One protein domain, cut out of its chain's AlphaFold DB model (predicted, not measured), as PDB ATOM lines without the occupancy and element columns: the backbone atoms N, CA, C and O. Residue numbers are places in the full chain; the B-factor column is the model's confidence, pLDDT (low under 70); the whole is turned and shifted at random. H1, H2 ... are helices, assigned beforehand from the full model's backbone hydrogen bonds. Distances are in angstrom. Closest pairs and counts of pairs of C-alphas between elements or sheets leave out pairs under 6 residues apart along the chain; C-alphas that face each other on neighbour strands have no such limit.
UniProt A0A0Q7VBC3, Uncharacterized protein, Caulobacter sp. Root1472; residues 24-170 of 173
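AT A GLANCE: This is residues 24 to 170 of the 173 residues of an uncharacterized protein of Caulobacter sp. Root1472 (UniProt A0A0Q7VBC3). Two long helices, H7 and H8, fold back on each other as a hairpin, and the shorter H6 packs on both, giving an up-and-down bundle in which each helix runs against the one before. Beyond H6, H3 and H5 cross each other, H2 packs on H3, and residues 24 to 36 of H1 stick out as an arm. The printed part has 147 residues with eight named helices, H1 to H8 in chain order, and no named strand: all helix. It is compact, with a radius of gyration of the C-alphas of 15.6 A, and spans 49 by 38 by 24 A.

IN THESE COORDINATES: H7, residues 119 to 142, is 35.2 A long, and H8, residues 146 to 169, is 34.5 A, ending at C-alpha 169 (85.650, 97.506, 96.618). H6 is residues 103 to 114, H5 88 to 99, H4 82 to 85, H3 66 to 79 and H2 52 to 59. H1, residues 24 to 40, is 23.8 A long and begins at C-alpha 24 (42.689, 78.113, 114.609).

HOW THE PARTS SIT: H7 and H8 touch, closest C-alphas Ile 140 and Arg 149 at 5.2 A, at a shallow tilt of 21 degrees, opposite ways. H6 touches H7, closest C-alphas Val 110 and Ala 125 at 5.2 A. H3 and H5 touch at a steep tilt of 54 degrees, closest C-alphas Ser 74 and Ile 94 at 4.3 A. H2 touches H3, closest C-alphas Ala 58 and Asp 69 at 4.8 A. H4 touches H3 only at the corner, closest C-alphas Tyr 77 and Ala 85 at 4.9 A. Every O i to N i+4 pair is within hydrogen-bond range in H1, H2, H3, H5, H6, H7 and H8; H4 is too short for one.

THE WHOLE: The farthest C-alphas, Glu 24 and Tyr 169, are 50.5 A apart. The printed part has no cut; the link H1 to H2 is long. pLDDT is under 70 at residues 24 to 48 and 170.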
ATOM      1  N   GLU A  24      41.506  78.633 113.925       67.00
ATOM      2  CA  GLU A  24      42.689  78.113 114.609       67.00
ATOM      3  C   GLU A  24      43.455  77.080 113.763       67.00
ATOM      4  O   GLU A  24      44.686  77.098 113.732       67.00
ATOM      5  N   GLN A  25      42.754  76.205 113.035       69.44
ATOM      6  CA  GLN A  25      43.381  75.282 112.084       69.44
ATOM      7  C   GLN A  25      44.005  76.034 110.908       69.44
ATOM      8  O   GLN A  25      45.138  75.738 110.538       69.44
ATOM      9  N   GLN A  26      43.323  77.051 110.378       63.00
ATOM     10  CA  GLN A  26      43.864  77.898 109.311       63.00
ATOM     11  C   GLN A  26      45.116  78.658 109.773       63.00
ATOM     12  O   GLN A  26      46.108  78.715 109.049       63.00
ATOM     13  N   ALA A  27      45.120  79.184 111.002       53.03
ATOM     14  CA  ALA A  27      46.284  79.851 111.579       53.03
ATOM     15  C   ALA A  27      47.461  78.886 111.800       53.03
ATOM     16  O   ALA A  27      48.606  79.230 111.504       53.03
ATOM     17  N   LYS A  28      47.196  77.661 112.275       56.03
ATOM     18  CA  LYS A  28      48.224  76.621 112.449       56.03
ATOM     19  C   LYS A  28      48.807  76.170 111.113       56.03
ATOM     20  O   LYS A  28      50.021  76.033 111.015       56.03
ATOM     21  N   GLU A  29      47.977  76.001 110.087       63.38
ATOM     22  CA  GLU A  29      48.429  75.670 108.732       63.38
ATOM     23  C   GLU A  29      49.235  76.811 108.104       63.38
ATOM     24  O   GLU A  29      50.283  76.556 107.517       63.38
ATOM     25  N   ALA A  30      48.823  78.069 108.283       48.16
ATOM     26  CA  ALA A  30      49.569  79.225 107.785       48.16
ATOM     27  C   ALA A  30      50.939  79.362 108.469       48.16
ATOM     28  O   ALA A  30      51.947  79.586 107.802       48.16
ATOM     29  N   VAL A  31      51.008  79.170 109.790       53.75
ATOM     30  CA  VAL A  31      52.279  79.168 110.530       53.75
ATOM     31  C   VAL A  31      53.144  77.968 110.139       53.75
ATOM     32  O   VAL A  31      54.353  78.118 109.975       53.75
ATOM     33  N   ALA A  32      52.549  76.791 109.940       46.50
ATOM     34  CA  ALA A  32      53.262  75.613 109.455       46.50
ATOM     35  C   ALA A  32      53.813  75.830 108.039       46.50
ATOM     36  O   ALA A  32      54.960  75.474 107.790       46.50
ATOM     37  N   ALA A  33      53.059  76.476 107.147       44.12
ATOM     38  CA  ALA A  33      53.503  76.829 105.801       44.12
ATOM     39  C   ALA A  33      54.645  77.856 105.826       44.12
ATOM     40  O   ALA A  33      55.639  77.686 105.126       44.12
ATOM     41  N   VAL A  34      54.563  78.874 106.690       50.91
ATOM     42  CA  VAL A  34      55.646  79.854 106.881       50.91
ATOM     43  C   VAL A  34      56.904  79.190 107.444       50.91
ATOM     44  O   VAL A  34      58.002  79.451 106.960       50.91
ATOM     45  N   ASN A  35      56.765  78.290 108.419       44.22
ATOM     46  CA  ASN A  35      57.894  77.549 108.983       44.22
ATOM     47  C   ASN A  35      58.477  76.539 107.985       44.22
ATOM     48  O   ASN A  35      59.691  76.373 107.928       44.22
ATOM     49  N   ALA A  36      57.646  75.888 107.172       42.69
ATOM     50  CA  ALA A  36      58.095  75.000 106.105       42.69
ATOM     51  C   ALA A  36      58.836  75.777 105.009       42.69
ATOM     52  O   ALA A  36      59.876  75.311 104.556       42.69
ATOM     53  N   ALA A  37      58.374  76.979 104.652       42.81
ATOM     54  CA  ALA A  37      59.072  77.886 103.740       42.81
ATOM     55  C   ALA A  37      60.391  78.418 104.335       42.81
ATOM     56  O   ALA A  37      61.381  78.589 103.628       42.81
ATOM     57  N   ALA A  38      60.432  78.644 105.650       39.22
ATOM     58  CA  ALA A  38      61.655  79.023 106.354       39.22
ATOM     59  C   ALA A  38      62.661  77.860 106.453       39.22
ATOM     60  O   ALA A  38      63.865  78.099 106.402       39.22
ATOM     61  N   ASN A  39      62.181  76.616 106.556       40.22
ATOM     62  CA  ASN A  39      63.010  75.410 106.655       40.22
ATOM     63  C   ASN A  39      63.420  74.847 105.283       40.22
ATOM     64  O   ASN A  39      64.486  74.245 105.161       40.22
ATOM     65  N   SER A  40      62.639  75.064 104.222       41.12
ATOM     66  CA  SER A  40      63.057  74.741 102.851       41.12
ATOM     67  C   SER A  40      64.208  75.634 102.385       41.12
ATOM     68  O   SER A  40      65.043  75.188 101.605       41.12
ATOM     69  N   ALA A  41      64.343  76.835 102.957       39.88
ATOM     70  CA  ALA A  41      65.521  77.686 102.798       39.88
ATOM     71  C   ALA A  41      66.805  77.116 103.450       39.88
ATOM     72  O   ALA A  41      67.869  77.704 103.288       39.88
ATOM     73  N   THR A  42      66.719  75.987 104.171       36.56
ATOM     74  CA  THR A  42      67.863  75.282 104.790       36.56
ATOM     75  C   THR A  42      68.116  73.877 104.223       36.56
ATOM     76  O   THR A  42      68.991  73.170 104.719       36.56
ATOM     77  N   GLN A  43      67.376  73.443 103.195       34.12
ATOM     78  CA  GLN A  43      67.594  72.135 102.566       34.12
ATOM     79  C   GLN A  43      68.826  72.157 101.635       34.12
ATOM     80  O   GLN A  43      68.995  73.115 100.878       34.12
ATOM     81  N   PRO A  44      69.677  71.112 101.655       38.44
ATOM     82  CA  PRO A  44      70.806  70.993 100.741       38.44
ATOM     83  C   PRO A  44      70.295  70.866  99.299       38.44
ATOM     84  O   PRO A  44      69.329  70.159  99.032       38.44
ATOM     85  N   TYR A  45      70.965  71.573  98.389       49.12
ATOM     86  CA  TYR A  45      70.607  71.917  97.005       49.12
ATOM     87  C   TYR A  45      70.303  70.770  96.003       49.12
ATOM     88  O   TYR A  45      70.308  71.014  94.799       49.12
ATOM     89  N   GLY A  46      70.021  69.543  96.452       41.09
ATOM     90  CA  GLY A  46      69.890  68.349  95.605       41.09
ATOM     91  C   GLY A  46      68.817  68.430  94.508       41.09
ATOM     92  O   GLY A  46      69.086  67.991  93.400       41.09
ATOM     93  N   ASP A  47      67.680  69.087  94.777       55.88
ATOM     94  CA  ASP A  47      66.558  69.261  93.827       55.88
ATOM     95  C   ASP A  47      66.166  70.745  93.644       55.88
ATOM     96  O   ASP A  47      64.996  71.106  93.494       55.88
ATOM     97  N   ALA A  48      67.134  71.662  93.737       67.69
ATOM     98  CA  ALA A  48      66.848  73.102  93.743       67.69
ATOM     99  C   ALA A  48      66.591  73.702  92.342       67.69
ATOM    100  O   ALA A  48      66.047  74.804  92.225       67.69
ATOM    101  N   LEU A  49      66.943  72.984  91.271       84.62
ATOM    102  CA  LEU A  49      66.630  73.385  89.901       84.62
ATOM    103  C   LEU A  49      65.238  72.885  89.503       84.62
ATOM    104  O   LEU A  49      64.979  71.689  89.461       84.62
ATOM    105  N   LEU A  50      64.352  73.819  89.160       87.50
ATOM    106  CA  LEU A  50      63.057  73.505  88.563       87.50
ATOM    107  C   LEU A  50      63.214  72.750  87.235       87.50
ATOM    108  O   LEU A  50      64.041  73.120  86.395       87.50
ATOM    109  N   SER A  51      62.369  71.735  87.036       90.19
ATOM    110  CA  SER A  51      62.161  71.118  85.725       90.19
ATOM    111  C   SER A  51      61.583  72.148  84.734       90.19
ATOM    112  O   SER A  51      61.033  73.162  85.167       90.19
ATOM    113  N   PRO A  52      61.639  71.923  83.408       91.19
ATOM    114  CA  PRO A  52      61.040  72.853  82.442       91.19
ATOM    115  C   PRO A  52      59.539  73.110  82.675       91.19
ATOM    116  O   PRO A  52      59.065  74.238  82.521       91.19
ATOM    117  N   ALA A  53      58.796  72.078  83.090       91.69
ATOM    118  CA  ALA A  53      57.376  72.198  83.407       91.69
ATOM    119  C   ALA A  53      57.152  73.038  84.677       91.69
ATOM    120  O   ALA A  53      56.350  73.972  84.659       91.69
ATOM    121  N   ASP A  54      57.912  72.769  85.742       92.81
ATOM    122  CA  ASP A  54      57.813  73.523  86.998       92.81
ATOM    123  C   ASP A  54      58.282  74.968  86.838       92.81
ATOM    124  O   ASP A  54      57.722  75.865  87.460       92.81
ATOM    125  N   LEU A  55      59.293  75.213  86.000       92.06
ATOM    126  CA  LEU A  55      59.767  76.555  85.671       92.06
ATOM    127  C   LEU A  55      58.640  77.375  85.038       92.06
ATOM    128  O   LEU A  55      58.373  78.490  85.481       92.06
ATOM    129  N   THR A  56      57.930  76.782  84.076       94.19
ATOM    130  CA  THR A  56      56.788  77.415  83.401       94.19
ATOM    131  C   THR A  56      55.661  77.721  84.390       94.19
ATOM    132  O   THR A  56      55.122  78.828  84.406       94.19
ATOM    133  N   GLN A  57      55.316  76.766  85.259       92.25
ATOM    134  CA  GLN A  57      54.275  76.964  86.274       92.25
ATOM    135  C   GLN A  57      54.682  78.008  87.321       92.25
ATOM    136  O   GLN A  57      53.874  78.856  87.698       92.25
ATOM    137  N   ALA A  58      55.942  78.006  87.759       92.12
ATOM    138  CA  ALA A  58      56.457  78.994  88.697       92.12
ATOM    139  C   ALA A  58      56.469  80.404  88.084       92.12
ATOM    140  O   ALA A  58      56.054  81.356  88.742       92.12
ATOM    141  N   GLN A  59      56.869  80.555  86.815       93.06
ATOM    142  CA  GLN A  59      56.807  81.839  86.099       93.06
ATOM    143  C   GLN A  59      55.366  82.353  85.960       93.06
ATOM    144  O   GLN A  59      55.130  83.562  86.007       93.06
ATOM    145  N   ALA A  60      54.394  81.446  85.839       92.00
ATOM    146  CA  ALA A  60      52.970  81.771  85.860       92.00
ATOM    147  C   ALA A  60      52.413  82.019  87.281       92.00
ATOM    148  O   ALA A  60      51.279  82.474  87.420       92.00
ATOM    149  N   GLY A  61      53.185  81.733  88.335       88.38
ATOM    150  CA  GLY A  61      52.750  81.822  89.732       88.38
ATOM    151  C   GLY A  61      51.718  80.762  90.135       88.38
ATOM    152  O   GLY A  61      50.951  80.993  91.076       88.38
ATOM    153  N   THR A  62      51.646  79.647  89.403       94.06
ATOM    154  CA  THR A  62      50.641  78.585  89.573       94.06
ATOM    155  C   THR A  62      51.189  77.314  90.216       94.06
ATOM    156  O   THR A  62      50.398  76.429  90.537       94.06
ATOM    157  N   LEU A  63      52.504  77.212  90.431       86.44
ATOM    158  CA  LEU A  63      53.116  76.012  91.004       86.44
ATOM    159  C   LEU A  63      52.814  75.917  92.506       86.44
ATOM    160  O   LEU A  63      52.312  74.898  92.979       86.44
ATOM    161  N   ARG A  64      53.110  76.977  93.268       85.44
ATOM    162  CA  ARG A  64      52.842  77.059  94.721       85.44
ATOM    163  C   ARG A  64      52.266  78.397  95.160       85.44
ATOM    164  O   ARG A  64      52.021  78.619  96.345       85.44
ATOM    165  N   GLY A  65      52.019  79.280  94.203       86.00
ATOM    166  CA  GLY A  65      51.551  80.626  94.446       86.00
ATOM    167  C   GLY A  65      52.699  81.622  94.379       86.00
ATOM    168  O   GLY A  65      53.834  81.367  94.783       86.00
ATOM    169  N   TYR A  66      52.355  82.811  93.901       84.75
ATOM    170  CA  TYR A  66      53.292  83.828  93.436       84.75
ATOM    171  C   TYR A  66      54.496  84.113  94.355       84.75
ATOM    172  O   TYR A  66      55.614  84.275  93.873       84.75
ATOM    173  N   ARG A  67      54.298  84.175  95.682       85.94
ATOM    174  CA  ARG A  67      55.396  84.467  96.626       85.94
ATOM    175  C   ARG A  67      56.401  83.323  96.746       85.94
ATOM    176  O   ARG A  67      57.601  83.581  96.760       85.94
ATOM    177  N   GLU A  68      55.924  82.085  96.862       84.69
ATOM    178  CA  GLU A  68      56.800  80.913  96.967       84.69
ATOM    179  C   GLU A  68      57.477  80.637  95.621       84.69
ATOM    180  O   GLU A  68      58.677  80.361  95.575       84.69
ATOM    181  N   ASP A  69      56.749  80.832  94.523       89.06
ATOM    182  CA  ASP A  69      57.273  80.656  93.171       89.06
ATOM    183  C   ASP A  69      58.390  81.659  92.856       89.06
ATOM    184  O   ASP A  69      59.438  81.261  92.348       89.06
ATOM    185  N   ALA A  70      58.253  82.928  93.260       90.75
ATOM    186  CA  ALA A  70      59.329  83.910  93.129       90.75
ATOM    187  C   ALA A  70      60.605  83.477  93.878       90.75
ATOM    188  O   ALA A  70      61.706  83.570  93.334       90.75
ATOM    189  N   ALA A  71      60.476  82.955  95.104       88.12
ATOM    190  CA  ALA A  71      61.621  82.454  95.867       88.12
ATOM    191  C   ALA A  71      62.290  81.249  95.186       88.12
ATOM    192  O   ALA A  71      63.519  81.196  95.104       88.12
ATOM    193  N   ARG A  72      61.500  80.316  94.639       89.06
ATOM    194  CA  ARG A  72      62.018  79.161  93.887       89.06
ATOM    195  C   ARG A  72      62.726  79.588  92.604       89.06
ATOM    196  O   ARG A  72      63.813  79.091  92.329       89.06
ATOM    197  N   LEU A  73      62.156  80.532  91.857       91.38
ATOM    198  CA  LEU A  73      62.773  81.092  90.654       91.38
ATOM    199  C   LEU A  73      64.088  81.799  90.982       91.38
ATOM    200  O   LEU A  73      65.083  81.581  90.295       91.38
ATOM    201  N   SER A  74      64.129  82.576  92.069       91.06
ATOM    202  CA  SER A  74      65.368  83.202  92.539       91.06
ATOM    203  C   SER A  74      66.470  82.170  92.781       91.06
ATOM    204  O   SER A  74      67.586  82.354  92.306       91.06
ATOM    205  N   ILE A  75      66.162  81.068  93.471       89.12
ATOM    206  CA  ILE A  75      67.126  79.988  93.720       89.12
ATOM    207  C   ILE A  75      67.535  79.308  92.406       89.12
ATOM    208  O   ILE A  75      68.727  79.141  92.157       89.12
ATOM    209  N   HIS A  76      66.570  78.970  91.546       90.25
ATOM    210  CA  HIS A  76      66.820  78.319  90.259       90.25
ATOM    211  C   HIS A  76      67.807  79.110  89.394       90.25
ATOM    212  O   HIS A  76      68.788  78.546  88.908       90.25
ATOM    213  N   TYR A  77      67.581  80.415  89.223       90.88
ATOM    214  CA  TYR A  77      68.456  81.246  88.398       90.88
ATOM    215  C   TYR A  77      69.833  81.465  89.031       90.88
ATOM    216  O   TYR A  77      70.832  81.419  88.318       90.88
ATOM    217  N   MET A  78      69.917  81.633  90.355       86.50
ATOM    218  CA  MET A  78      71.207  81.777  91.044       86.50
ATOM    219  C   MET A  78      72.094  80.533  90.887       86.50
ATOM    220  O   MET A  78      73.311  80.658  90.762       86.50
ATOM    221  N   LEU A  79      71.502  79.335  90.847       86.94
ATOM    222  CA  LEU A  79      72.237  78.075  90.691       86.94
ATOM    223  C   LEU A  79      72.732  77.812  89.269       86.94
ATOM    224  O   LEU A  79      73.703  77.081  89.093       86.94
ATOM    225  N   LYS A  80      72.102  78.414  88.257       85.31
ATOM    226  CA  LYS A  80      72.559  78.322  86.862       85.31
ATOM    227  C   LYS A  80      73.840  79.119  86.589       85.31
ATOM    228  O   LYS A  80      74.434  78.975  85.524       85.31
ATOM    229  N   GLY A  81      74.289  79.922  87.552       80.94
ATOM    230  CA  GLY A  81      75.524  80.693  87.478       80.94
ATOM    231  C   GLY A  81      75.306  82.156  87.073       80.94
ATOM    232  O   GLY A  81      74.192  82.572  86.752       80.94
ATOM    233  N   PRO A  82      76.379  82.966  87.093       76.62
ATOM    234  CA  PRO A  82      76.277  84.422  87.012       76.62
ATOM    235  C   PRO A  82      75.714  84.929  85.680       76.62
ATOM    236  O   PRO A  82      75.018  85.937  85.682       76.62
ATOM    237  N   GLY A  83      75.972  84.258  84.552       80.94
ATOM    238  CA  GLY A  83      75.432  84.677  83.250       80.94
ATOM    239  C   GLY A  83      73.904  84.600  83.200       80.94
ATOM    240  O   GLY A  83      73.239  85.579  82.874       80.94
ATOM    241  N   GLU A  84      73.353  83.460  83.610       84.06
ATOM    242  CA  GLU A  84      71.908  83.214  83.665       84.06
ATOM    243  C   GLU A  84      71.229  84.061  84.744       84.06
ATOM    244  O   GLU A  84      70.193  84.668  84.494       84.06
ATOM    245  N   ALA A  85      71.843  84.190  85.925       82.56
ATOM    246  CA  ALA A  85      71.310  85.020  87.003       82.56
ATOM    247  C   ALA A  85      71.230  86.514  86.625       82.56
ATOM    248  O   ALA A  85      70.357  87.231  87.114       82.56
ATOM    249  N   ASN A  86      72.117  86.981  85.737       83.69
ATOM    250  CA  ASN A  86      72.123  88.353  85.232       83.69
ATOM    251  C   ASN A  86      71.187  88.590  84.041       83.69
ATOM    252  O   ASN A  86      70.996  89.750  83.664       83.69
ATOM    253  N   ALA A  87      70.573  87.550  83.467       90.19
ATOM    254  CA  ALA A  87      69.572  87.736  82.425       90.19
ATOM    255  C   ALA A  87      68.420  88.626  82.950       90.19
ATOM    256  O   ALA A  87      68.031  88.493  84.115       90.19
ATOM    257  N   PRO A  88      67.835  89.522  82.127       91.31
ATOM    258  CA  PRO A  88      66.806  90.461  82.588       91.31
ATOM    259  C   PRO A  88      65.623  89.788  83.296       91.31
ATOM    260  O   PRO A  88      65.123  90.286  84.306       91.31
ATOM    261  N   GLU A  89      65.201  88.626  82.798       90.19
ATOM    262  CA  GLU A  89      64.141  87.837  83.421       90.19
ATOM    263  C   GLU A  89      64.559  87.286  84.792       90.19
ATOM    264  O   GLU A  89      63.821  87.434  85.768       90.19
ATOM    265  N   ALA A  90      65.751  86.696  84.893       91.88
ATOM    266  CA  ALA A  90      66.277  86.175  86.148       91.88
ATOM    267  C   ALA A  90      66.407  87.280  87.203       91.88
ATOM    268  O   ALA A  90      65.903  87.136  88.320       91.88
ATOM    269  N   ARG A  91      66.988  88.425  86.818       92.31
ATOM    270  CA  ARG A  91      67.084  89.630  87.656       92.31
ATOM    271  C   ARG A  91      65.719  90.064  88.173       92.31
ATOM    272  O   ARG A  91      65.581  90.330  89.367       92.31
ATOM    273  N   ARG A  92      64.696  90.080  87.311       93.50
ATOM    274  CA  ARG A  92      63.319  90.414  87.704       93.50
ATOM    275  C   ARG A  92      62.789  89.457  88.772       93.50
ATOM    276  O   ARG A  92      62.239  89.921  89.769       93.50
ATOM    277  N   TRP A  93      62.950  88.147  88.592       94.25
ATOM    278  CA  TRP A  93      62.459  87.156  89.558       94.25
ATOM    279  C   TRP A  93      63.226  87.182  90.880       94.25
ATOM    280  O   TRP A  93      62.610  87.089  91.941       94.25
ATOM    281  N   ILE A  94      64.544  87.381  90.841       93.12
ATOM    282  CA  ILE A  94      65.377  87.519  92.041       93.12
ATOM    283  C   ILE A  94      64.989  88.784  92.828       93.12
ATOM    284  O   ILE A  94      64.760  88.710  94.037       93.12
ATOM    285  N   ALA A  95      64.829  89.925  92.151       93.75
ATOM    286  CA  ALA A  95      64.385  91.171  92.775       93.75
ATOM    287  C   ALA A  95      62.968  91.047  93.361       93.75
ATOM    288  O   ALA A  95      62.708  91.482  94.487       93.75
ATOM    289  N   LEU A  96      62.054  90.401  92.632       93.44
ATOM    290  CA  LEU A  96      60.702  90.138  93.109       93.44
ATOM    291  C   LEU A  96      60.712  89.267  94.367       93.44
ATOM    292  O   LEU A  96      60.032  89.587  95.342       93.44
ATOM    293  N   ALA A  97      61.505  88.197  94.377       92.50
ATOM    294  CA  ALA A  97      61.654  87.336  95.541       92.50
ATOM    295  C   ALA A  97      62.134  88.137  96.762       92.50
ATOM    296  O   ALA A  97      61.547  88.025  97.840       92.50
ATOM    297  N   ALA A  98      63.128  89.015  96.597       92.19
ATOM    298  CA  ALA A  98      63.594  89.909  97.660       92.19
ATOM    299  C   ALA A  98      62.509  90.907  98.120       92.19
ATOM    300  O   ALA A  98      62.426  91.265  99.305       92.19
ATOM    301  N   ALA A  99      61.630  91.342  97.212       89.62
ATOM    302  CA  ALA A  99      60.497  92.207  97.532       89.62
ATOM    303  C   ALA A  99      59.451  91.507  98.415       89.62
ATOM    304  O   ALA A  99      58.869  92.167  99.276       89.62
ATOM    305  N   THR A 100      59.286  90.180  98.306       83.81
ATOM    306  CA  THR A 100      58.352  89.405  99.155       83.81
ATOM    307  C   THR A 100      58.719  89.380 100.643       83.81
ATOM    308  O   THR A 100      57.888  88.999 101.466       83.81
ATOM    309  N   GLY A 101      59.935  89.807 101.003       75.19
ATOM    310  CA  GLY A 101      60.396  89.864 102.391       75.19
ATOM    311  C   GLY A 101      61.011  88.562 102.904       75.19
ATOM    312  O   GLY A 101      61.252  88.457 104.099       75.19
ATOM    313  N   SER A 102      61.293  87.592 102.030       81.62
ATOM    314  CA  SER A 102      62.125  86.438 102.379       81.62
ATOM    315  C   SER A 102      63.574  86.880 102.606       81.62
ATOM    316  O   SER A 102      64.206  87.421 101.697       81.62
ATOM    317  N   SER A 103      64.114  86.634 103.803       81.88
ATOM    318  CA  SER A 103      65.507  86.960 104.138       81.88
ATOM    319  C   SER A 103      66.492  86.279 103.192       81.88
ATOM    320  O   SER A 103      67.393  86.938 102.680       81.88
ATOM    321  N   GLN A 104      66.247  85.011 102.855       81.25
ATOM    322  CA  GLN A 104      67.049  84.275 101.878       81.25
ATOM    323  C   GLN A 104      67.010  84.906 100.482       81.25
ATOM    324  O   GLN A 104      68.046  85.038  99.837       81.25
ATOM    325  N   ALA A 105      65.834  85.327 100.016       87.38
ATOM    326  CA  ALA A 105      65.719  85.952  98.703       87.38
ATOM    327  C   ALA A 105      66.442  87.306  98.643       87.38
ATOM    328  O   ALA A 105      67.053  87.638  97.629       87.38
ATOM    329  N   ILE A 106      66.430  88.062  99.745       90.31
ATOM    330  CA  ILE A 106      67.228  89.286  99.852       90.31
ATOM    331  C   ILE A 106      68.725  88.951  99.778       90.31
ATOM    332  O   ILE A 106      69.442  89.647  99.065       90.31
ATOM    333  N   GLN A 107      69.203  87.879 100.429       88.50
ATOM    334  CA  GLN A 107      70.607  87.453 100.291       88.50
ATOM    335  C   GLN A 107      70.973  87.164  98.834       88.50
ATOM    336  O   GLN A 107      71.969  87.695  98.348       88.50
ATOM    337  N   ASN A 108      70.148  86.379  98.135       88.94
ATOM    338  CA  ASN A 108      70.366  86.042  96.726       88.94
ATOM    339  C   ASN A 108      70.466  87.304  95.861       88.94
ATOM    340  O   ASN A 108      71.327  87.397  94.990       88.94
ATOM    341  N   TYR A 109      69.604  88.292  96.116       92.94
ATOM    342  CA  TYR A 109      69.629  89.536  95.362       92.94
ATOM    343  C   TYR A 109      70.862  90.388  95.681       92.94
ATOM    344  O   TYR A 109      71.488  90.907  94.765       92.94
ATOM    345  N   VAL A 110      71.285  90.474  96.946       92.00
ATOM    346  CA  VAL A 110      72.555  91.134  97.299       92.00
ATOM    347  C   VAL A 110      73.740  90.442  96.621       92.00
ATOM    348  O   VAL A 110      74.627  91.126  96.118       92.00
ATOM    349  N   ASP A 111      73.759  89.108  96.581       88.00
ATOM    350  CA  ASP A 111      74.812  88.353  95.898       88.00
ATOM    351  C   ASP A 111      74.830  88.610  94.391       88.00
ATOM    352  O   ASP A 111      75.908  88.755  93.824       88.00
ATOM    353  N   LEU A 112      73.666  88.736  93.753       89.75
ATOM    354  CA  LEU A 112      73.574  89.119  92.346       89.75
ATOM    355  C   LEU A 112      74.140  90.525  92.096       89.75
ATOM    356  O   LEU A 112      74.892  90.734  91.147       89.75
ATOM    357  N   LEU A 113      73.780  91.486  92.949       90.00
ATOM    358  CA  LEU A 113      74.117  92.896  92.755       90.00
ATOM    359  C   LEU A 113      75.573  93.224  93.101       90.00
ATOM    360  O   LEU A 113      76.177  94.065  92.442       90.00
ATOM    361  N   ARG A 114      76.166  92.573  94.113       82.75
ATOM    362  CA  ARG A 114      77.525  92.917  94.584       82.75
ATOM    363  C   ARG A 114      78.631  92.632  93.568       82.75
ATOM    364  O   ARG A 114      79.726  93.161  93.720       82.75
ATOM    365  N   PHE A 115      78.357  91.785  92.578       76.75
ATOM    366  CA  PHE A 115      79.279  91.465  91.487       76.75
ATOM    367  C   PHE A 115      78.971  92.230  90.197       76.75
ATOM    368  O   PHE A 115      79.595  91.961  89.175       76.75
ATOM    369  N   SER A 116      77.995  93.136  90.221       77.62
ATOM    370  CA  SER A 116      77.690  93.991  89.081       77.62
ATOM    371  C   SER A 116      78.584  95.223  89.074       77.62
ATOM    372  O   SER A 116      78.812  95.806  90.128       77.62
ATOM    373  N   ASP A 117      78.996  95.652  87.882       74.88
ATOM    374  CA  ASP A 117      79.727  96.907  87.665       74.88
ATOM    375  C   ASP A 117      78.784  98.118  87.501       74.88
ATOM    376  O   ASP A 117      79.216  99.256  87.306       74.88
ATOM    377  N   ALA A 118      77.463  97.897  87.536       83.00
ATOM    378  CA  ALA A 118      76.482  98.955  87.335       83.00
ATOM    379  C   ALA A 118      76.312  99.820  88.607       83.00
ATOM    380  O   ALA A 118      75.928  99.300  89.658       83.00
ATOM    381  N   PRO A 119      76.459 101.160  88.530       83.44
ATOM    382  CA  PRO A 119      76.292 102.034  89.696       83.44
ATOM    383  C   PRO A 119      74.911 101.945  90.361       83.44
ATOM    384  O   PRO A 119      74.802 102.071  91.580       83.44
ATOM    385  N   ALA A 120      73.853 101.714  89.578       86.62
ATOM    386  CA  ALA A 120      72.503 101.519  90.105       86.62
ATOM    387  C   ALA A 120      72.408 100.246  90.964       86.62
ATOM    388  O   ALA A 120      71.851 100.287  92.061       86.62
ATOM    389  N   ASP A 121      73.052  99.157  90.530       88.88
ATOM    390  CA  ASP A 121      73.071  97.896  91.272       88.88
ATOM    391  C   ASP A 121      73.778  98.054  92.627       88.88
ATOM    392  O   ASP A 121      73.379  97.430  93.607       88.88
ATOM    393  N   CYS A 122      74.762  98.954  92.737       86.00
ATOM    394  CA  CYS A 122      75.357  99.292  94.030       86.00
ATOM    395  C   CYS A 122      74.403  99.950  95.009       86.00
ATOM    396  O   CYS A 122      74.450  99.675  96.214       86.00
ATOM    397  N   VAL A 123      73.615 100.905  94.523       89.50
ATOM    398  CA  VAL A 123      72.639 101.606  95.357       89.50
ATOM    399  C   VAL A 123      71.618 100.592  95.863       89.50
ATOM    400  O   VAL A 123      71.360 100.528  97.070       89.50
ATOM    401  N   ASP A 124      71.152  99.723  94.971       91.69
ATOM    402  CA  ASP A 124      70.216  98.660  95.308       91.69
ATOM    403  C   ASP A 124      70.827  97.644  96.280       91.69
ATOM    404  O   ASP A 124      70.191  97.302  97.278       91.69
ATOM    405  N   ALA A 125      72.082  97.224  96.089       92.44
ATOM    406  CA  ALA A 125      72.758  96.290  96.990       92.44
ATOM    407  C   ALA A 125      72.797  96.831  98.424       92.44
ATOM    408  O   ALA A 125      72.454  96.120  99.371       92.44
ATOM    409  N   ARG A 126      73.153  98.112  98.598       92.12
ATOM    410  CA  ARG A 126      73.186  98.769  99.917       92.12
ATOM    411  C   ARG A 126      71.798  98.839 100.550       92.12
ATOM    412  O   ARG A 126      71.655  98.541 101.739       92.12
ATOM    413  N   ALA A 127      70.773  99.176  99.769       93.62
ATOM    414  CA  ALA A 127      69.393  99.209 100.248       93.62
ATOM    415  C   ALA A 127      68.913  97.817 100.699       93.62
ATOM    416  O   ALA A 127      68.334  97.668 101.781       93.62
ATOM    417  N   GLN A 128      69.211  96.776  99.918       94.56
ATOM    418  CA  GLN A 128      68.862  95.394 100.252       94.56
ATOM    419  C   GLN A 128      69.632  94.878 101.471       94.56
ATOM    420  O   GLN A 128      69.044  94.218 102.325       94.56
ATOM    421  N   ILE A 129      70.907  95.239 101.627       94.19
ATOM    422  CA  ILE A 129      71.701  94.936 102.827       94.19
ATOM    423  C   ILE A 129      71.059  95.550 104.078       94.19
ATOM    424  O   ILE A 129      70.888  94.862 105.087       94.19
ATOM    425  N   ALA A 130      70.649  96.820 104.029       94.88
ATOM    426  CA  ALA A 130      69.973  97.470 105.154       94.88
ATOM    427  C   ALA A 130      68.646  96.769 105.510       94.88
ATOM    428  O   ALA A 130      68.357  96.518 106.690       94.88
ATOM    429  N   LYS A 131      67.870  96.384 104.487       93.69
ATOM    430  CA  LYS A 131      66.632  95.608 104.642       93.69
ATOM    431  C   LYS A 131      66.901  94.240 105.277       93.69
ATOM    432  O   LYS A 131      66.231  93.885 106.248       93.69
ATOM    433  N   ALA A 132      67.898  93.506 104.783       92.94
ATOM    434  CA  ALA A 132      68.288  92.194 105.294       92.94
ATOM    435  C   ALA A 132      68.693  92.262 106.767       92.94
ATOM    436  O   ALA A 132      68.172  91.493 107.569       92.94
ATOM    437  N   LYS A 133      69.555  93.214 107.151       94.94
ATOM    438  CA  LYS A 133      69.976  93.390 108.553       94.94
ATOM    439  C   LYS A 133      68.783  93.590 109.488       94.94
ATOM    440  O   LYS A 133      68.700  92.948 110.532       94.94
ATOM    441  N   THR A 134      67.843  94.448 109.087       95.00
ATOM    442  CA  THR A 134      66.619  94.712 109.858       95.00
ATOM    443  C   THR A 134      65.756  93.458 109.989       95.00
ATOM    444  O   THR A 134      65.239  93.170 111.068       95.00
ATOM    445  N   LEU A 135      65.603  92.701 108.902       90.75
ATOM    446  CA  LEU A 135      64.816  91.473 108.896       90.75
ATOM    447  C   LEU A 135      65.462  90.378 109.756       90.75
ATOM    448  O   LEU A 135      64.784  89.810 110.606       90.75
ATOM    449  N   TYR A 136      66.766  90.139 109.613       92.00
ATOM    450  CA  TYR A 136      67.481  89.146 110.415       92.00
ATOM    451  C   TYR A 136      67.441  89.462 111.907       92.00
ATOM    452  O   TYR A 136      67.225  88.554 112.701       92.00
ATOM    453  N   ALA A 137      67.565  90.730 112.308       95.00
ATOM    454  CA  ALA A 137      67.420  91.109 113.713       95.00
ATOM    455  C   ALA A 137      66.042  90.712 114.280       95.00
ATOM    456  O   ALA A 137      65.952  90.194 115.394       95.00
ATOM    457  N   ARG A 138      64.969  90.891 113.494       94.62
ATOM    458  CA  ARG A 138      63.611  90.462 113.870       94.62
ATOM    459  C   ARG A 138      63.486  88.938 113.914       94.62
ATOM    460  O   ARG A 138      62.923  88.411 114.869       94.62
ATOM    461  N   GLU A 139      64.025  88.234 112.920       90.44
ATOM    462  CA  GLU A 139      64.006  86.764 112.868       90.44
ATOM    463  C   GLU A 139      64.785  86.140 114.039       90.44
ATOM    464  O   GLU A 139      64.295  85.199 114.659       90.44
ATOM    465  N   ILE A 140      65.950  86.690 114.399       93.50
ATOM    466  CA  ILE A 140      66.760  86.263 115.554       93.50
ATOM    467  C   ILE A 140      65.971  86.427 116.856       93.50
ATOM    468  O   ILE A 140      65.934  85.502 117.670       93.50
ATOM    469  N   ALA A 141      65.318  87.579 117.044       96.44
ATOM    470  CA  ALA A 141      64.504  87.847 118.229       96.44
ATOM    471  C   ALA A 141      63.283  86.913 118.324       96.44
ATOM    472  O   ALA A 141      62.900  86.504 119.419       96.44
ATOM    473  N   ALA A 142      62.691  86.544 117.184       94.69
ATOM    474  CA  ALA A 142      61.550  85.633 117.115       94.69
ATOM    475  C   ALA A 142      61.938  84.141 117.206       94.69
ATOM    476  O   ALA A 142      61.088  83.300 117.513       94.69
ATOM    477  N   ALA A 143      63.200  83.787 116.939       92.44
ATOM    478  CA  ALA A 143      63.653  82.403 116.895       92.44
ATOM    479  C   ALA A 143      63.633  81.754 118.289       92.44
ATOM    480  O   ALA A 143      64.415  82.100 119.182       92.44
ATOM    481  N   LYS A 144      62.751  80.761 118.458       94.94
ATOM    482  CA  LYS A 144      62.631  79.968 119.693       94.94
ATOM    483  C   LYS A 144      63.678  78.858 119.790       94.94
ATOM    484  O   LYS A 144      64.154  78.563 120.878       94.94
ATOM    485  N   ALA A 145      64.033  78.248 118.660       95.62
ATOM    486  CA  ALA A 145      65.008  77.167 118.607       95.62
ATOM    487  C   ALA A 145      66.434  77.729 118.481       95.62
ATOM    488  O   ALA A 145      66.679  78.614 117.658       95.62
ATOM    489  N   LYS A 146      67.370  77.213 119.289       91.06
ATOM    490  CA  LYS A 146      68.762  77.693 119.324       91.06
ATOM    491  C   LYS A 146      69.451  77.544 117.967       91.06
ATOM    492  O   LYS A 146      69.995  78.511 117.462       91.06
ATOM    493  N   ASN A 147      69.365  76.365 117.358       88.88
ATOM    494  CA  ASN A 147      69.947  76.086 116.044       88.88
ATOM    495  C   ASN A 147      69.441  77.049 114.957       88.88
ATOM    496  O   ASN A 147      70.230  77.546 114.162       88.88
ATOM    497  N   LEU A 148      68.139  77.355 114.949       87.44
ATOM    498  CA  LEU A 148      67.574  78.329 114.019       87.44
ATOM    499  C   LEU A 148      68.130  79.728 114.292       87.44
ATOM    500  O   LEU A 148      68.513  80.424 113.358       87.44
ATOM    501  N   ARG A 149      68.190  80.140 115.563       91.44
ATOM    502  CA  ARG A 149      68.751  81.438 115.950       91.44
ATOM    503  C   ARG A 149      70.207  81.571 115.507       91.44
ATOM    504  O   ARG A 149      70.538  82.583 114.900       91.44
ATOM    505  N   ASP A 150      71.030  80.559 115.764       88.69
ATOM    506  CA  ASP A 150      72.448  80.537 115.395       88.69
ATOM    507  C   ASP A 150      72.617  80.676 113.872       88.69
ATOM    508  O   ASP A 150      73.352  81.548 113.416       88.69
ATOM    509  N   ALA A 151      71.837  79.931 113.078       86.69
ATOM    510  CA  ALA A 151      71.848  80.052 111.617       86.69
ATOM    511  C   ALA A 151      71.450  81.460 111.126       86.69
ATOM    512  O   ALA A 151      71.974  81.960 110.130       86.69
ATOM    513  N   LYS A 152      70.523  82.139 111.819       88.81
ATOM    514  CA  LYS A 152      70.157  83.529 111.494       88.81
ATOM    515  C   LYS A 152      71.228  84.537 111.906       88.81
ATOM    516  O   LYS A 152      71.384  85.544 111.218       88.81
ATOM    517  N   VAL A 153      71.956  84.283 112.992       93.81
ATOM    518  CA  VAL A 153      73.114  85.096 113.394       93.81
ATOM    519  C   VAL A 153      74.218  84.985 112.347       93.81
ATOM    520  O   VAL A 153      74.675  86.016 111.859       93.81
ATOM    521  N   GLU A 154      74.555  83.772 111.915       89.19
ATOM    522  CA  GLU A 154      75.532  83.536 110.846       89.19
ATOM    523  C   GLU A 154      75.118  84.234 109.537       89.19
ATOM    524  O   GLU A 154      75.905  84.940 108.909       89.19
ATOM    525  N   ALA A 155      73.844  84.130 109.143       87.94
ATOM    526  CA  ALA A 155      73.340  84.827 107.959       87.94
ATOM    527  C   ALA A 155      73.428  86.365 108.080       87.94
ATOM    528  O   ALA A 155      73.727  87.053 107.099       87.94
ATOM    529  N   LEU A 156      73.202  86.920 109.275       93.88
ATOM    530  CA  LEU A 156      73.382  88.350 109.538       93.88
ATOM    531  C   LEU A 156      74.854  88.768 109.439       93.88
ATOM    532  O   LEU A 156      75.146  89.839 108.902       93.88
ATOM    533  N   GLU A 157      75.775  87.947 109.937       94.56
ATOM    534  CA  GLU A 157      77.217  88.168 109.792       94.56
ATOM    535  C   GLU A 157      77.618  88.161 108.316       94.56
ATOM    536  O   GLU A 157      78.186  89.143 107.842       94.56
ATOM    537  N   ASN A 158      77.162  87.175 107.542       90.44
ATOM    538  CA  ASN A 158      77.373  87.135 106.092       90.44
ATOM    539  C   ASN A 158      76.858  88.400 105.379       90.44
ATOM    540  O   ASN A 158      77.488  88.903 104.448       90.44
ATOM    541  N   ILE A 159      75.722  88.965 105.801       93.31
ATOM    542  CA  ILE A 159      75.221  90.241 105.260       93.31
ATOM    543  C   ILE A 159      76.120  91.425 105.635       93.31
ATOM    544  O   ILE A 159      76.376  92.284 104.790       93.31
ATOM    545  N   ARG A 160      76.620  91.486 106.872       94.75
ATOM    546  CA  ARG A 160      77.583  92.520 107.295       94.75
ATOM    547  C   ARG A 160      78.900  92.402 106.534       94.75
ATOM    548  O   ARG A 160      79.552  93.408 106.276       94.75
ATOM    549  N   ASP A 161      79.299  91.197 106.163       92.31
ATOM    550  CA  ASP A 161      80.508  90.951 105.382       92.31
ATOM    551  C   ASP A 161      80.338  91.445 103.948       92.31
ATOM    552  O   ASP A 161      81.201  92.158 103.432       92.31
ATOM    553  N   ARG A 162      79.180  91.173 103.336       90.25
ATOM    554  CA  ARG A 162      78.801  91.743 102.035       90.25
ATOM    555  C   ARG A 162      78.743  93.274 102.075       90.25
ATOM    556  O   ARG A 162      79.197  93.916 101.134       90.25
ATOM    557  N   GLU A 163      78.256  93.870 103.166       92.88
ATOM    558  CA  GLU A 163      78.294  95.328 103.370       92.88
ATOM    559  C   GLU A 163      79.719  95.875 103.336       92.88
ATOM    560  O   GLU A 163      79.988  96.841 102.621       92.88
ATOM    561  N   ARG A 164      80.644  95.228 104.055       91.44
ATOM    562  CA  ARG A 164      82.060  95.614 104.038       91.44
ATOM    563  C   ARG A 164      82.667  95.468 102.647       91.44
ATOM    564  O   ARG A 164      83.412  96.347 102.240       91.44
ATOM    565  N   GLN A 165      82.317  94.423 101.900       87.12
ATOM    566  CA  GLN A 165      82.795  94.237 100.525       87.12
ATOM    567  C   GLN A 165      82.291  95.339  99.585       87.12
ATOM    568  O   GLN A 165      83.094  95.943  98.880       87.12
ATOM    569  N   VAL A 166      80.993  95.660  99.619       86.88
ATOM    570  CA  VAL A 166      80.406  96.740  98.799       86.88
ATOM    571  C   VAL A 166      80.993  98.112  99.169       86.88
ATOM    572  O   VAL A 166      81.103  98.992  98.312       86.88
ATOM    573  N   ALA A 167      81.368  98.317 100.434       85.12
ATOM    574  CA  ALA A 167      82.037  99.536 100.885       85.12
ATOM    575  C   ALA A 167      83.519  99.596 100.473       85.12
ATOM    576  O   ALA A 167      83.988 100.657 100.076       85.12
ATOM    577  N   ALA A 168      84.245  98.479 100.567       82.31
ATOM    578  CA  ALA A 168      85.688  98.425 100.335       82.31
ATOM    579  C   ALA A 168      86.066  98.421  98.850       82.31
ATOM    580  O   ALA A 168      87.070  99.021  98.479       82.31
ATOM    581  N   TYR A 169      85.285  97.736  98.015       73.19
ATOM    582  CA  TYR A 169      85.650  97.506  96.618       73.19
ATOM    583  C   TYR A 169      84.845  98.347  95.628       73.19
ATOM    584  O   TYR A 169      85.167  98.342  94.450       73.19
ATOM    585  N   GLY A 170      83.790  99.043  96.077       61.34
ATOM    586  CA  GLY A 170      82.719  99.437  95.156       61.34
ATOM    587  C   GLY A 170      82.078  98.196  94.507       61.34
ATOM    588  O   GLY A 170      82.534  97.071  94.706       61.34
TER     589      GLY A 170